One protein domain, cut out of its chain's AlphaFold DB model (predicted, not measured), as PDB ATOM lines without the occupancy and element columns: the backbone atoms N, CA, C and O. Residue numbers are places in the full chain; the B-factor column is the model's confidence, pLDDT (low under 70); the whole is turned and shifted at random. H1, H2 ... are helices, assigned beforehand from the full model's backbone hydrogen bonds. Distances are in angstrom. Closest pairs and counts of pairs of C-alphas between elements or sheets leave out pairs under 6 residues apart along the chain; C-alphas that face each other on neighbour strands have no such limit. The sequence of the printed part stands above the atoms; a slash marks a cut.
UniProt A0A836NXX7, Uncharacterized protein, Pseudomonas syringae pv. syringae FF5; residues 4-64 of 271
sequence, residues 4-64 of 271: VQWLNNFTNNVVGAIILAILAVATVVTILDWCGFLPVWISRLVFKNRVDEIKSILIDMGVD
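Overview. This is residues 4 to 64 of the 271 residues of an uncharacterized protein of Pseudomonas syringae pv. syringae FF5 (UniProt A0A836NXX7). Look for an open, angular V with no packed core: the long helix H2 is one arm, and H3 followed by H4 makes the other. Short H1 turns off at a corner by the start of H2, and residues 48 to 54 and 57 to 60 of H4 stick out free. The printed part has 61 residues with four named helices, H1 to H4 in order, and no named strand: all helix. It is extended, with a radius of gyration of the C-alphas of 17.4 A and spans of 54 by 27 by 16 A.

Arrangement. Start at H2, residues 14 to 34. H1, residues 4 to 12, touches it only at the corner, through residues 16 to 20 of H2 alone; the closest C-alphas, Thr 11 and Ala 17, are 5.0 A apart, and the lines are about perpendicular at 90 degrees. H3, residues 40 to 46, is close to H2 but not clearly touching; the closest C-alphas, Asp 33 and Ser 43, are 7.3 A apart, at a steep tilt of 43 degrees, opposite ways. H4, residues 48 to 60, and H3 meet only through their link; H2 and H4 are apart. In H1, H2, H3 and H4 every O i to N i+4 pair is within hydrogen-bond range.

Along the chain. Find C-alpha 14 at (136.335, 153.807, 173.385); H2 runs 30.5 A to C-alpha 34. H4 runs 18.5 A to C-alpha 60 at (165.474, 124.735, 181.471), H1 12.0 A and H3 10.0 A.

Size, cuts and confidence. The C-alphas farthest apart, Gln 5 and Asp 64, are 54.9 A apart. The printed part has no cut, and its three links are tight. Confidence is under 70 at residue 5 and residues 7 to 12.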
ATOM      1  N   VAL A   4     137.545 152.443 155.531       70.62
ATOM      2  CA  VAL A   4     137.622 153.757 156.186       70.62
ATOM      3  C   VAL A   4     136.489 153.952 157.198       70.62
ATOM      4  O   VAL A   4     136.704 154.475 158.288       70.62
ATOM      5  N   GLN A   5     135.280 153.495 156.872       68.75
ATOM      6  CA  GLN A   5     134.115 153.617 157.745       68.75
ATOM      7  C   GLN A   5     134.196 152.637 158.924       68.75
ATOM      8  O   GLN A   5     133.811 152.973 160.042       68.75
ATOM      9  N   TRP A   6     134.768 151.450 158.696       70.88
ATOM     10  CA  TRP A   6     135.078 150.488 159.754       70.88
ATOM     11  C   TRP A   6     136.176 151.000 160.696       70.88
ATOM     12  O   TRP A   6     135.996 150.947 161.910       70.88
ATOM     13  N   LEU A   7     137.260 151.573 160.155       64.25
ATOM     14  CA  LEU A   7     138.318 152.206 160.949       64.25
ATOM     15  C   LEU A   7     137.782 153.371 161.783       64.25
ATOM     16  O   LEU A   7     138.051 153.407 162.977       64.25
ATOM     17  N   ASN A   8     136.963 154.253 161.201       67.69
ATOM     18  CA  ASN A   8     136.346 155.364 161.930       67.69
ATOM     19  C   ASN A   8     135.414 154.882 163.052       67.69
ATOM     20  O   ASN A   8     135.414 155.446 164.142       67.69
ATOM     21  N   ASN A   9     134.643 153.816 162.825       67.62
ATOM     22  CA  ASN A   9     133.803 153.227 163.871       67.62
ATOM     23  C   ASN A   9     134.628 152.522 164.956       67.62
ATOM     24  O   ASN A   9     134.241 152.542 166.121       67.62
ATOM     25  N   PHE A  10     135.766 151.926 164.600       66.38
ATOM     26  CA  PHE A  10     136.680 151.296 165.548       66.38
ATOM     27  C   PHE A  10     137.423 152.336 166.398       66.38
ATOM     28  O   PHE A  10     137.484 152.187 167.614       66.38
ATOM     29  N   THR A  11     137.923 153.422 165.798       61.78
ATOM     30  CA  THR A  11     138.595 154.522 166.516       61.78
ATOM     31  C   THR A  11     137.635 155.321 167.388       61.78
ATOM     32  O   THR A  11     138.022 155.757 168.466       61.78
ATOM     33  N   ASN A  12     136.383 155.500 166.952       69.25
ATOM     34  CA  ASN A  12     135.357 156.194 167.738       69.25
ATOM     35  C   ASN A  12     134.783 155.322 168.862       69.25
ATOM     36  O   ASN A  12     134.111 155.830 169.760       69.25
ATOM     37  N   ASN A  13     135.048 154.014 168.838       80.06
ATOM     38  CA  ASN A  13     134.730 153.124 169.938       80.06
ATOM     39  C   ASN A  13     135.818 153.259 171.013       80.06
ATOM     40  O   ASN A  13     137.002 153.074 170.735       80.06
ATOM     41  N   VAL A  14     135.421 153.556 172.253       78.31
ATOM     42  CA  VAL A  14     136.335 153.807 173.385       78.31
ATOM     43  C   VAL A  14     137.360 152.678 173.539       78.31
ATOM     44  O   VAL A  14     138.537 152.927 173.785       78.31
ATOM     45  N   VAL A  15     136.936 151.432 173.311       79.06
ATOM     46  CA  VAL A  15     137.810 150.252 173.348       79.06
ATOM     47  C   VAL A  15     138.879 150.298 172.249       79.06
ATOM     48  O   VAL A  15     140.046 150.028 172.522       79.06
ATOM     49  N   GLY A  16     138.516 150.675 171.021       81.62
ATOM     50  CA  GLY A  16     139.464 150.770 169.910       81.62
ATOM     51  C   GLY A  16     140.439 151.938 170.066       81.62
ATOM     52  O   GLY A  16     141.631 151.769 169.809       81.62
ATOM     53  N   ALA A  17     139.977 153.080 170.587       82.81
ATOM     54  CA  ALA A  17     140.840 154.206 170.946       82.81
ATOM     55  C   ALA A  17     141.887 153.821 172.009       82.81
ATOM     56  O   ALA A  17     143.064 154.156 171.869       82.81
ATOM     57  N   ILE A  18     141.481 153.068 173.039       83.88
ATOM     58  CA  ILE A  18     142.389 152.567 174.083       83.88
ATOM     59  C   ILE A  18     143.433 151.615 173.488       83.88
ATOM     60  O   ILE A  18     144.622 151.759 173.773       83.88
ATOM     61  N   ILE A  19     143.019 150.671 172.635       84.12
ATOM     62  CA  ILE A  19     143.938 149.720 171.987       84.12
ATOM     63  C   ILE A  19     144.980 150.462 171.141       84.12
ATOM     64  O   ILE A  19     146.172 150.174 171.246       84.12
ATOM     65  N   LEU A  20     144.551 151.442 170.344       85.62
ATOM     66  CA  LEU A  20     145.443 152.264 169.520       85.62
ATOM     67  C   LEU A  20     146.419 153.091 170.358       85.62
ATOM     68  O   LEU A  20     147.599 153.162 170.019       85.62
ATOM     69  N   ALA A  21     145.957 153.673 171.466       84.69
ATOM     70  CA  ALA A  21     146.819 154.412 172.381       84.69
ATOM     71  C   ALA A  21     147.903 153.509 172.991       84.69
ATOM     72  O   ALA A  21     149.075 153.880 173.005       84.69
ATOM     73  N   ILE A  22     147.540 152.297 173.429       86.19
ATOM     74  CA  ILE A  22     148.497 151.313 173.961       86.19
ATOM     75  C   ILE A  22     149.528 150.926 172.894       86.19
ATOM     76  O   ILE A  22     150.723 150.895 173.181       86.19
ATOM     77  N   LEU A  23     149.088 150.679 171.657       86.75
ATOM     78  CA  LEU A  23     149.962 150.335 170.532       86.75
ATOM     79  C   LEU A  23     150.931 151.469 170.182       86.75
ATOM     80  O   LEU A  23     152.121 151.218 169.986       86.75
ATOM     81  N   ALA A  24     150.451 152.712 170.153       88.62
ATOM     82  CA  ALA A  24     151.287 153.879 169.904       88.62
ATOM     83  C   ALA A  24     152.355 154.034 170.997       88.62
ATOM     84  O   ALA A  24     153.539 154.180 170.688       88.62
ATOM     85  N   VAL A  25     151.965 153.912 172.270       86.38
ATOM     86  CA  VAL A  25     152.895 153.969 173.409       86.38
ATOM     87  C   VAL A  25     153.917 152.831 173.350       86.38
ATOM     88  O   VAL A  25     155.112 153.085 173.484       86.38
ATOM     89  N   ALA A  26     153.489 151.593 173.088       84.69
ATOM     90  CA  ALA A  26     154.386 150.442 172.966       84.69
ATOM     91  C   ALA A  26     155.404 150.624 171.828       84.69
ATOM     92  O   ALA A  26     156.591 150.335 171.995       84.69
ATOM     93  N   THR A  27     154.958 151.160 170.691       87.00
ATOM     94  CA  THR A  27     155.820 151.431 169.534       87.00
ATOM     95  C   THR A  27     156.882 152.475 169.876       87.00
ATOM     96  O   THR A  27     158.066 152.251 169.628       87.00
ATOM     97  N   VAL A  28     156.488 153.580 170.517       86.62
ATOM     98  CA  VAL A  28     157.419 154.633 170.960       86.62
ATOM     99  C   VAL A  28     158.440 154.083 171.953       86.62
ATOM    100  O   VAL A  28     159.634 154.318 171.791       86.62
ATOM    101  N   VAL A  29     157.999 153.305 172.946       84.62
ATOM    102  CA  VAL A  29     158.897 152.672 173.925       84.62
ATOM    103  C   VAL A  29     159.905 151.747 173.236       84.62
ATOM    104  O   VAL A  29     161.085 151.779 173.576       84.62
ATOM    105  N   THR A  30     159.470 150.978 172.236       84.25
ATOM    106  CA  THR A  30     160.338 150.047 171.494       84.25
ATOM    107  C   THR A  30     161.389 150.785 170.661       84.25
ATOM    108  O   THR A  30     162.559 150.414 170.679       84.25
ATOM    109  N   ILE A  31     160.997 151.862 169.972       87.00
ATOM    110  CA  ILE A  31     161.927 152.695 169.194       87.00
ATOM    111  C   ILE A  31     162.952 153.359 170.121       87.00
ATOM    112  O   ILE A  31     164.145 153.356 169.824       87.00
ATOM    113  N   LEU A  32     162.508 153.891 171.265       84.38
ATOM    114  CA  LEU A  32     163.402 154.499 172.253       84.38
ATOM    115  C   LEU A  32     164.415 153.496 172.814       84.38
ATOM    116  O   LEU A  32     165.559 153.873 173.062       84.38
ATOM    117  N   ASP A  33     164.015 152.239 173.000       81.25
ATOM    118  CA  ASP A  33     164.911 151.173 173.452       81.25
ATOM    119  C   ASP A  33     165.942 150.805 172.375       81.25
ATOM    120  O   ASP A  33     167.140 150.788 172.652       81.25
ATOM    121  N   TRP A  34     165.509 150.617 171.122       83.81
ATOM    122  CA  TRP A  34     166.409 150.328 169.996       83.81
ATOM    123  C   TRP A  34     167.427 151.434 169.732       83.81
ATOM    124  O   TRP A  34     168.572 151.149 169.386       83.81
ATOM    125  N   CYS A  35     167.040 152.694 169.918       87.44
ATOM    126  CA  CYS A  35     167.951 153.827 169.797       87.44
ATOM    127  C   CYS A  35     168.810 154.061 171.054       87.44
ATOM    128  O   CYS A  35     169.660 154.947 171.044       87.44
ATOM    129  N   GLY A  36     168.597 153.305 172.138       82.38
ATOM    130  CA  GLY A  36     169.327 153.462 173.401       82.38
ATOM    131  C   GLY A  36     168.972 154.727 174.192       82.38
ATOM    132  O   GLY A  36     169.689 155.092 175.121       82.38
ATOM    133  N   PHE A  37     167.872 155.400 173.847       88.12
ATOM    134  CA  PHE A  37     167.398 156.615 174.519       88.12
ATOM    135  C   PHE A  37     166.398 156.333 175.645       88.12
ATOM    136  O   PHE A  37     166.002 157.255 176.360       88.12
ATOM    137  N   LEU A  38     165.979 155.075 175.825       84.00
ATOM    138  CA  LEU A  38     165.067 154.696 176.895       84.00
ATOM    139  C   LEU A  38     165.767 154.809 178.264       84.00
ATOM    140  O   LEU A  38     166.782 154.148 178.498       84.00
ATOM    141  N   PRO A  39     165.227 155.597 179.214       83.44
ATOM    142  CA  PRO A  39     165.782 155.672 180.555       83.44
ATOM    143  C   PRO A  39     165.865 154.290 181.213       83.44
ATOM    144  O   PRO A  39     164.907 153.514 181.202       83.44
ATOM    145  N   VAL A  40     167.001 154.009 181.859       77.25
ATOM    146  CA  VAL A  40     167.323 152.692 182.445       77.25
ATOM    147  C   VAL A  40     166.237 152.183 183.400       77.25
ATOM    148  O   VAL A  40     165.991 150.981 183.482       77.25
ATOM    149  N   TRP A  41     165.562 153.078 184.124       74.06
ATOM    150  CA  TRP A  41     164.490 152.712 185.050       74.06
ATOM    151  C   TRP A  41     163.215 152.229 184.337       74.06
ATOM    152  O   TRP A  41     162.602 151.281 184.820       74.06
ATOM    153  N   ILE A  42     162.859 152.800 183.176       76.88
ATOM    154  CA  ILE A  42     161.724 152.346 182.349       76.88
ATOM    155  C   ILE A  42     162.071 151.016 181.687       76.88
ATOM    156  O   ILE A  42     161.290 150.073 181.772       76.88
ATOM    157  N   SER A  43     163.267 150.919 181.100       74.12
ATOM    158  CA  SER A  43     163.760 149.687 180.473       74.12
ATOM    159  C   SER A  43     163.708 148.510 181.457       74.12
ATOM    160  O   SER A  43     163.077 147.488 181.189       74.12
ATOM    161  N   ARG A  44     164.238 148.679 182.677       73.75
ATOM    162  CA  ARG A  44     164.180 147.634 183.716       73.75
ATOM    163  C   ARG A  44     162.758 147.210 184.087       73.75
ATOM    164  O   ARG A  44     162.552 146.050 184.430       73.75
ATOM    165  N   LEU A  45     161.801 148.135 184.059       76.12
ATOM    166  CA  LEU A  45     160.416 147.872 184.449       76.12
ATOM    167  C   LEU A  45     159.663 147.134 183.334       76.12
ATOM    168  O   LEU A  45     158.994 146.140 183.607       76.12
ATOM    169  N   VAL A  46     159.844 147.565 182.083       74.12
ATOM    170  CA  VAL A  46     159.233 146.959 180.888       74.12
ATOM    171  C   VAL A  46     159.796 145.561 180.618       74.12
ATOM    172  O   VAL A  46     159.045 144.641 180.304       74.12
ATOM    173  N   PHE A  47     161.103 145.362 180.799       75.75
ATOM    174  CA  PHE A  47     161.760 144.088 180.498       75.75
ATOM    175  C   PHE A  47     161.832 143.114 181.669       75.75
ATOM    176  O   PHE A  47     162.394 142.034 181.506       75.75
ATOM    177  N   LYS A  48     161.243 143.432 182.827       75.06
ATOM    178  CA  LYS A  48     161.252 142.534 183.990       75.06
ATOM    179  C   LYS A  48     160.735 141.135 183.633       75.06
ATOM    180  O   LYS A  48     161.411 140.150 183.903       75.06
ATOM    181  N   ASN A  49     159.612 141.070 182.916       74.75
ATOM    182  CA  ASN A  49     159.012 139.805 182.486       74.75
ATOM    183  C   ASN A  49     159.913 139.040 181.505       74.75
ATOM    184  O   ASN A  49     160.034 137.825 181.604       74.75
ATOM    185  N   ARG A  50     160.598 139.752 180.600       76.88
ATOM    186  CA  ARG A  50     161.525 139.147 179.633       76.88
ATOM    187  C   ARG A  50     162.784 138.615 180.314       76.88
ATOM    188  O   ARG A  50     163.301 137.580 179.924       76.88
ATOM    189  N   VAL A  51     163.282 139.309 181.339       78.06
ATOM    190  CA  VAL A  51     164.407 138.842 182.162       78.06
ATOM    191  C   VAL A  51     164.019 137.592 182.947       78.06
ATOM    192  O   VAL A  51     164.813 136.655 183.007       78.06
ATOM    193  N   ASP A  52     162.811 137.555 183.513       77.81
ATOM    194  CA  ASP A  52     162.302 136.377 184.218       77.81
ATOM    195  C   ASP A  52     162.113 135.181 183.261       77.81
ATOM    196  O   ASP A  52     162.505 134.068 183.605       77.81
ATOM    197  N   GLU A  53     161.633 135.418 182.037       79.88
ATOM    198  CA  GLU A  53     161.516 134.411 180.971       79.88
ATOM    199  C   GLU A  53     162.886 133.909 180.478       79.88
ATOM    200  O   GLU A  53     163.119 132.710 180.354       79.88
ATOM    201  N   ILE A  54     163.856 134.803 180.265       82.62
ATOM    202  CA  ILE A  54     165.238 134.413 179.938       82.62
ATOM    203  C   ILE A  54     165.824 133.567 181.069       82.62
ATOM    204  O   ILE A  54     166.507 132.574 180.822       82.62
ATOM    205  N   LYS A  55     165.556 133.937 182.325       80.06
ATOM    206  CA  LYS A  55     166.024 133.189 183.488       80.06
ATOM    207  C   LYS A  55     165.382 131.803 183.559       80.06
ATOM    208  O   LYS A  55     166.096 130.862 183.891       80.06
ATOM    209  N   SER A  56     164.094 131.657 183.242       81.25
ATOM    210  CA  SER A  56     163.445 130.341 183.187       81.25
ATOM    211  C   SER A  56     163.991 129.488 182.046       81.25
ATOM    212  O   SER A  56     164.357 128.347 182.291       81.25
ATOM    213  N   ILE A  57     164.177 130.056 180.850       86.12
ATOM    214  CA  ILE A  57     164.799 129.351 179.717       86.12
ATOM    215  C   ILE A  57     166.208 128.876 180.088       86.12
ATOM    216  O   ILE A  57     166.572 127.739 179.817       86.12
ATOM    217  N   LEU A  58     167.007 129.722 180.743       83.56
ATOM    218  CA  LEU A  58     168.350 129.345 181.185       83.56
ATOM    219  C   LEU A  58     168.314 128.214 182.226       83.56
ATOM    220  O   LEU A  58     169.151 127.317 182.152       83.56
ATOM    221  N   ILE A  59     167.334 128.206 183.136       84.00
ATOM    222  CA  ILE A  59     167.108 127.088 184.068       84.00
ATOM    223  C   ILE A  59     166.763 125.803 183.300       84.00
ATOM    224  O   ILE A  59     167.371 124.768 183.567       84.00
ATOM    225  N   ASP A  60     165.868 125.877 182.311       83.50
ATOM    226  CA  ASP A  60     165.474 124.735 181.471       83.50
ATOM    227  C   ASP A  60     166.642 124.211 180.615       83.50
ATOM    228  O   ASP A  60     166.751 123.014 180.354       83.50
ATOM    229  N   MET A  61     167.572 125.092 180.233       84.69
ATOM    230  CA  MET A  61     168.834 124.751 179.564       84.69
ATOM    231  C   MET A  61     169.915 124.215 180.527       84.69
ATOM    232  O   MET A  61     171.050 123.985 180.108       84.69
ATOM    233  N   GLY A  62     169.590 124.013 181.807       77.75
ATOM    234  CA  GLY A  62     170.483 123.432 182.813       77.75
ATOM    235  C   GLY A  62     171.362 124.436 183.566       77.75
ATOM    236  O   GLY A  62     172.267 124.034 184.298       77.75
ATOM    237  N   VAL A  63     171.126 125.744 183.420       78.06
ATOM    238  CA  VAL A  63     171.833 126.787 184.179       78.06
ATOM    239  C   VAL A  63     171.138 127.009 185.521       78.06
ATOM    240  O   VAL A  63     170.205 127.805 185.646       78.06
ATOM    241  N   ASP A  64     171.631 126.348 186.569       75.69
ATOM    242  CA  ASP A  64     171.163 126.601 187.933       75.69
ATOM    243  C   ASP A  64     171.881 127.813 188.557       75.69
ATOM    244  O   ASP A  64     172.981 127.735 189.113       75.69
TER     245      ASP A  64